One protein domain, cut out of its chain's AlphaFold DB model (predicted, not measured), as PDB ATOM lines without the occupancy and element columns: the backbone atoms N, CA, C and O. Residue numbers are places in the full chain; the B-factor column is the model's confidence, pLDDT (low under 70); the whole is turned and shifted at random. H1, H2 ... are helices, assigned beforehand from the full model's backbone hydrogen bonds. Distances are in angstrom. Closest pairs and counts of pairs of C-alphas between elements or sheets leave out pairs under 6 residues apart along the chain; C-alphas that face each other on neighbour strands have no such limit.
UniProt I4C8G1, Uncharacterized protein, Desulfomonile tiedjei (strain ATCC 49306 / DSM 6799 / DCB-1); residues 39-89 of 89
ATOM      1  N   LEU A  39     189.623 141.906 133.836       92.25
ATOM      2  CA  LEU A  39     189.840 141.615 132.416       92.25
ATOM      3  C   LEU A  39     188.551 141.787 131.607       92.25
ATOM      4  O   LEU A  39     188.610 142.301 130.506       92.25
ATOM      5  N   GLU A  40     187.393 141.459 132.179       93.12
ATOM      6  CA  GLU A  40     186.097 141.684 131.526       93.12
ATOM      7  C   GLU A  40     185.850 143.170 131.223       93.12
ATOM      8  O   GLU A  40     185.412 143.516 130.128       93.12
ATOM      9  N   ASP A  41     186.165 144.064 132.167       94.12
ATOM     10  CA  ASP A  41     186.072 145.508 131.941       94.12
ATOM     11  C   ASP A  41     187.065 145.976 130.870       94.12
ATOM     12  O   ASP A  41     186.730 146.852 130.073       94.12
ATOM     13  N   LEU A  42     188.281 145.421 130.861       94.62
ATOM     14  CA  LEU A  42     189.280 145.727 129.838       94.62
ATOM     15  C   LEU A  42     188.783 145.304 128.452       94.62
ATOM     16  O   LEU A  42     188.743 146.142 127.555       94.62
ATOM     17  N   ASP A  43     188.339 144.056 128.308       96.50
ATOM     18  CA  ASP A  43     187.811 143.504 127.058       96.50
ATOM     19  C   ASP A  43     186.621 144.335 126.558       96.50
ATOM     20  O   ASP A  43     186.530 144.673 125.380       96.50
ATOM     21  N   PHE A  44     185.725 144.747 127.462       96.06
ATOM     22  CA  PHE A  44     184.605 145.618 127.114       96.06
ATOM     23  C   PHE A  44     185.060 146.985 126.588       96.06
ATOM     24  O   PHE A  44     184.481 147.499 125.629       96.06
ATOM     25  N   LEU A  45     186.068 147.598 127.217       96.25
ATOM     26  CA  LEU A  45     186.610 148.882 126.773       96.25
ATOM     27  C   LEU A  45     187.275 148.760 125.397       96.25
ATOM     28  O   LEU A  45     186.996 149.588 124.531       96.25
ATOM     29  N   GLU A  46     188.072 147.712 125.180       97.56
ATOM     30  CA  GLU A  46     188.701 147.426 123.886       97.56
ATOM     31  C   GLU A  46     187.645 147.167 122.797       97.56
ATOM     32  O   GLU A  46     187.735 147.702 121.695       97.56
ATOM     33  N   ASP A  47     186.579 146.426 123.105       97.94
ATOM     34  CA  ASP A  47     185.466 146.189 122.180       97.94
ATOM     35  C   ASP A  47     184.713 147.469 121.803       97.94
ATOM     36  O   ASP A  47     184.198 147.592 120.685       97.94
ATOM     37  N   VAL A  48     184.580 148.411 122.738       98.25
ATOM     38  CA  VAL A  48     183.973 149.719 122.468       98.25
ATOM     39  C   VAL A  48     184.887 150.552 121.576       98.25
ATOM     40  O   VAL A  48     184.399 151.109 120.594       98.25
ATOM     41  N   GLU A  49     186.185 150.607 121.875       98.06
ATOM     42  CA  GLU A  49     187.178 151.320 121.064       98.06
ATOM     43  C   GLU A  49     187.222 150.767 119.635       98.06
ATOM     44  O   GLU A  49     187.018 151.516 118.685       98.06
ATOM     45  N   ASN A  50     187.289 149.441 119.477       97.94
ATOM     46  CA  ASN A  50     187.239 148.775 118.172       97.94
ATOM     47  C   ASN A  50     185.987 149.150 117.359       97.94
ATOM     48  O   ASN A  50     186.045 149.302 116.138       97.94
ATOM     49  N   LYS A  51     184.826 149.292 118.013       98.12
ATOM     50  CA  LYS A  51     183.591 149.722 117.336       98.12
ATOM     51  C   LYS A  51     183.654 151.183 116.909       98.12
ATOM     52  O   LYS A  51     183.152 151.492 115.833       98.12
ATOM     53  N   LEU A  52     184.220 152.061 117.735       98.19
ATOM     54  CA  LEU A  52     184.390 153.475 117.399       98.19
ATOM     55  C   LEU A  52     185.365 153.640 116.230       98.19
ATOM     56  O   LEU A  52     185.009 154.284 115.249       98.19
ATOM     57  N   ASP A  53     186.500 152.946 116.258       98.19
ATOM     58  CA  ASP A  53     187.477 152.952 115.165       98.19
ATOM     59  C   ASP A  53     186.863 152.486 113.837       98.19
ATOM     60  O   ASP A  53     187.120 153.061 112.777       98.19
ATOM     61  N   LEU A  54     186.003 151.460 113.873       98.19
ATOM     62  CA  LEU A  54     185.269 151.011 112.688       98.19
ATOM     63  C   LEU A  54     184.288 152.069 112.170       98.19
ATOM     64  O   LEU A  54     184.138 152.209 110.955       98.19
ATOM     65  N   LEU A  55     183.604 152.792 113.060       98.12
ATOM     66  CA  LEU A  55     182.695 153.870 112.665       98.12
ATOM     67  C   LEU A  55     183.463 155.018 112.009       98.12
ATOM     68  O   LEU A  55     183.080 155.443 110.918       98.12
ATOM     69  N   ASP A  56     184.573 155.437 112.611       97.62
ATOM     70  CA  ASP A  56     185.437 156.494 112.086       97.62
ATOM     71  C   ASP A  56     186.018 156.103 110.717       97.62
ATOM     72  O   ASP A  56     186.020 156.898 109.774       97.62
ATOM     73  N   ALA A  57     186.442 154.844 110.554       96.25
ATOM     74  CA  ALA A  57     186.929 154.331 109.275       96.25
ATOM     75  C   ALA A  57     185.841 154.328 108.185       96.25
ATOM     76  O   ALA A  57     186.114 154.663 107.028       96.25
ATOM     77  N   LEU A  58     184.601 153.961 108.533       97.00
ATOM     78  CA  LEU A  58     183.467 153.993 107.604       97.00
ATOM     79  C   LEU A  58     183.093 155.425 107.206       97.00
ATOM     80  O   LEU A  58     182.771 155.667 106.040       97.00
ATOM     81  N   GLU A  59     183.146 156.368 108.145       96.44
ATOM     82  CA  GLU A  59     182.914 157.785 107.871       96.44
ATOM     83  C   GLU A  59     183.994 158.350 106.943       96.44
ATOM     84  O   GLU A  59     183.665 158.892 105.885       96.44
ATOM     85  N   ALA A  60     185.270 158.102 107.243       93.88
ATOM     86  CA  ALA A  60     186.384 158.509 106.390       93.88
ATOM     87  C   ALA A  60     186.279 157.925 104.969       93.88
ATOM     88  O   ALA A  60     186.558 158.612 103.981       93.88
ATOM     89  N   LEU A  61     185.835 156.668 104.836       93.06
ATOM     90  CA  LEU A  61     185.605 156.041 103.533       93.06
ATOM     91  C   LEU A  61     184.482 156.738 102.755       93.06
ATOM     92  O   LEU A  61     184.599 156.943 101.542       93.06
ATOM     93  N   LYS A  62     183.395 157.107 103.437       94.62
ATOM     94  CA  LYS A  62     182.280 157.836 102.831       94.62
ATOM     95  C   LYS A  62     182.728 159.213 102.338       94.62
ATOM     96  O   LYS A  62     182.485 159.530 101.175       94.62
ATOM     97  N   GLU A  63     183.426 159.982 103.169       93.88
ATOM     98  CA  GLU A  63     183.965 161.296 102.793       93.88
ATOM     99  C   GLU A  63     184.921 161.199 101.598       93.88
ATOM    100  O   GLU A  63     184.807 161.950 100.629       93.88
ATOM    101  N   ALA A  64     185.840 160.228 101.611       92.12
ATOM    102  CA  ALA A  64     186.771 160.024 100.506       92.12
ATOM    103  C   ALA A  64     186.060 159.623  99.202       92.12
ATOM    104  O   ALA A  64     186.503 160.012  98.117       92.12
ATOM    105  N   SER A  65     184.955 158.878  99.289       89.69
ATOM    106  CA  SER A  65     184.105 158.546  98.140       89.69
ATOM    107  C   SER A  65     183.416 159.786  97.561       89.69
ATOM    108  O   SER A  65     183.455 160.002  96.347       89.69
ATOM    109  N   GLU A  66     182.849 160.639  98.419       92.31
ATOM    110  CA  GLU A  66     182.195 161.893  98.019       92.31
ATOM    111  C   GLU A  66     183.189 162.872  97.367       92.31
ATOM    112  O   GLU A  66     182.905 163.436  96.306       92.31
ATOM    113  N   ASP A  67     184.397 162.980  97.924       91.94
ATOM    114  CA  ASP A  67     185.473 163.840  97.419       91.94
ATOM    115  C   ASP A  67     186.292 163.223  96.272       91.94
ATOM    116  O   ASP A  67     187.227 163.851  95.767       91.94
ATOM    117  N   LYS A  68     185.974 161.990  95.850       84.81
ATOM    118  CA  LYS A  68     186.720 161.224  94.831       84.81
ATOM    119  C   LYS A  68     188.219 161.075  95.146       84.81
ATOM    120  O   LYS A  68     189.050 161.080  94.239       84.81
ATOM    121  N   ARG A  69     188.564 160.922  96.428       87.75
ATOM    122  CA  ARG A  69     189.935 160.725  96.946       87.75
ATOM    123  C   ARG A  69     190.298 159.249  97.174       87.75
ATOM    124  O   ARG A  69     191.268 158.958  97.865       87.75
ATOM    125  N   LEU A  70     189.522 158.319  96.619       90.25
ATOM    126  CA  LEU A  70     189.790 156.881  96.696       90.25
ATOM    127  C   LEU A  70     190.884 156.475  95.699       90.25
ATOM    128  O   LEU A  70     190.862 156.911  94.548       90.25
ATOM    129  N   ILE A  71     191.783 155.588  96.125       90.06
ATOM    130  CA  ILE A  71     192.748 154.915  95.247       90.06
ATOM    131  C   ILE A  71     192.312 153.460  95.003       90.06
ATOM    132  O   ILE A  71     191.769 152.830  95.915       90.06
ATOM    133  N   PRO A  72     192.519 152.903  93.798       90.19
ATOM    134  CA  PRO A  72     192.288 151.486  93.534       90.19
ATOM    135  C   PRO A  72     193.163 150.584  94.413       90.19
ATOM    136  O   PRO A  72     194.314 150.907  94.713       90.19
ATOM    137  N   TRP A  73     192.640 149.413  94.778       88.00
ATOM    138  CA  TRP A  73     193.347 148.448  95.626       88.00
ATOM    139  C   TRP A  73     194.684 148.004  95.019       88.00
ATOM    140  O   TRP A  73     195.695 147.892  95.709       88.00
ATOM    141  N   GLU A  74     194.722 147.825  93.700       91.38
ATOM    142  CA  GLU A  74     195.919 147.420  92.967       91.38
ATOM    143  C   GLU A  74     197.000 148.506  92.946       91.38
ATOM    144  O   GLU A  74     198.180 148.189  92.793       91.38
ATOM    145  N   GLU A  75     196.611 149.779  93.057       91.25
ATOM    146  CA  GLU A  75     197.536 150.910  93.166       91.25
ATOM    147  C   GLU A  75     198.125 150.973  94.576       91.25
ATOM    148  O   GLU A  75     199.346 150.977  94.724       91.25
ATOM    149  N   LEU A  76     197.279 150.856  95.605       89.50
ATOM    150  CA  LEU A  76     197.723 150.803  96.998       89.50
ATOM    151  C   LEU A  76     198.702 149.645  97.260       89.50
ATOM    152  O   LEU A  76     199.726 149.834  97.913       89.50
ATOM    153  N   LEU A  77     198.428 148.445  96.737       89.81
ATOM    154  CA  LEU A  77     199.331 147.299  96.900       89.81
ATOM    155  C   LEU A  77     200.708 147.547  96.272       89.81
ATOM    156  O   LEU A  77     201.724 147.187  96.872       89.81
ATOM    157  N   LYS A  78     200.759 148.200  95.104       90.50
ATOM    158  CA  LYS A  78     202.026 148.585  94.465       90.50
ATOM    159  C   LYS A  78     202.793 149.594  95.312       90.50
ATOM    160  O   LYS A  78     203.997 149.412  95.489       90.50
ATOM    161  N   ASP A  79     202.108 150.593  95.863       90.06
ATOM    162  CA  ASP A  79     202.716 151.609  96.730       90.06
ATOM    163  C   ASP A  79     203.289 151.000  98.018       90.06
ATOM    164  O   ASP A  79     204.345 151.414  98.495       90.06
ATOM    165  N   LEU A  80     202.640 149.959  98.545       90.44
ATOM    166  CA  LEU A  80     203.104 149.200  99.710       90.44
ATOM    167  C   LEU A  80     204.143 148.115  99.375       90.44
ATOM    168  O   LEU A  80     204.594 147.401 100.274       90.44
ATOM    169  N   GLY A  81     204.525 147.959  98.104       87.25
ATOM    170  CA  GLY A  81     205.482 146.943  97.658       87.25
ATOM    171  C   GLY A  81     204.975 145.500  97.778       87.25
ATOM    172  O   GLY A  81     205.790 144.578  97.849       87.25
ATOM    173  N   ARG A  82     203.652 145.288  97.813       75.94
ATOM    174  CA  ARG A  82     203.007 143.966  97.848       75.94
ATOM    175  C   ARG A  82     202.547 143.540  96.455       75.94
ATOM    176  O   ARG A  82     202.060 144.350  95.671       75.94
ATOM    177  N   ASN A  83     202.670 142.248  96.146       69.69
ATOM    178  CA  ASN A  83     202.101 141.675  94.928       69.69
ATOM    179  C   ASN A  83     200.760 141.006  95.248       69.69
ATOM    180  O   ASN A  83     200.640 140.295  96.236       69.69
ATOM    181  N   HIS A  84     199.786 141.132  94.342       57.41
ATOM    182  CA  HIS A  84     198.414 140.596  94.451       57.41
ATOM    183  C   HIS A  84     198.322 139.065  94.708       57.41
ATOM    184  O   HIS A  84     197.238 138.518  94.877       57.41
ATOM    185  N   LYS A  85     199.448 138.340  94.698       59.94
ATOM    186  CA  LYS A  85     199.531 136.900  94.993       59.94
ATOM    187  C   LYS A  85     199.836 136.577  96.461       59.94
ATOM    188  O   LYS A  85     199.768 135.404  96.813       59.94
ATOM    189  N   ASP A  86     200.173 137.575  97.279       57.38
ATOM    190  CA  ASP A  86     200.556 137.383  98.686       57.38
ATOM    191  C   ASP A  86     199.363 137.491  99.655       57.38
ATOM    192  O   ASP A  86     199.457 137.069 100.807       57.38
ATOM    193  N   ASP A  87     198.221 137.994  99.183       58.50
ATOM    194  CA  ASP A  87     197.026 138.195  99.998       58.50
ATOM    195  C   ASP A  87     196.104 136.973  99.869       58.50
ATOM    196  O   ASP A  87     195.243 136.894  98.995       58.50
ATOM    197  N   GLY A  88     196.337 135.970 100.719       57.03
ATOM    198  CA  GLY A  88     195.471 134.799 100.884       57.03
ATOM    199  C   GLY A  88     194.172 135.129 101.622       57.03
ATOM    200  O   GLY A  88     193.965 134.635 102.731       57.03
ATOM    201  N   LEU A  89     193.334 135.970 101.012       47.75
ATOM    202  CA  LEU A  89     191.923 136.164 101.359       47.75
ATOM    203  C   LEU A  89     191.030 135.483 100.316       47.75
ATOM    204  O   LEU A  89     191.297 135.652  99.105       47.75
TER     205      LEU A  89
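AT A GLANCE: This is residues 39 to 89 of the 89 residues of an uncharacterized protein of Desulfomonile tiedjei (strain ATCC 49306 / DSM 6799 / DCB-1) (UniProt I4C8G1). Picture an open V with one long and one short arm: the long arm is a single unbent helix, H1, and past its end the chain turns and runs through residues 67 to 72 to the short helix H2, with a curling tail, residues 80 to 89, after it. The two helices do not pack on each other, and much of H1, residues 39 to 60, stands free. The printed part has 51 residues with two named helices, H1 then H2, and no named strand; its class is all helix. It is extended, with a radius of gyration of the C-alphas of 15.9 A, and flat, spanning 41 by 30 by 16 A.

IN THESE COORDINATES: Find C-alpha 39 at (189.840, 141.615, 132.416); from there H1, residues 39 to 66, runs 40.7 A to C-alpha 66 at (182.195, 161.893, 98.019). Next go to C-alpha 73 at (193.347, 148.448, 95.626), where H2, residues 73 to 79, begins; it ends at C-alpha 79 at (202.716, 151.609, 96.730).

HOW THE PARTS SIT: Compare H1 with H2 and you will find them apart, with no C-alpha of the one within 8 A of the other. A short link of six residues joins them. Residues 63 to 68, of which 63 to 66 belong to H1, also stand free. Look at the backbone O and N atoms of H1 and H2: in both, every O i to N i+4 pair is within hydrogen-bond range.

THE WHOLE: The two C-alphas farthest apart are those of Leu 39 and Lys 68, at 42.5 A. The C-alphas of Leu 39 and Leu 89, the first and last printed residues, are 31.6 A apart. The printed part has no cut and ends at the chain's last residue. Read the B-factor column: the mean pLDDT of the printed part is 88.4, and residues 83 to 89 are under 70.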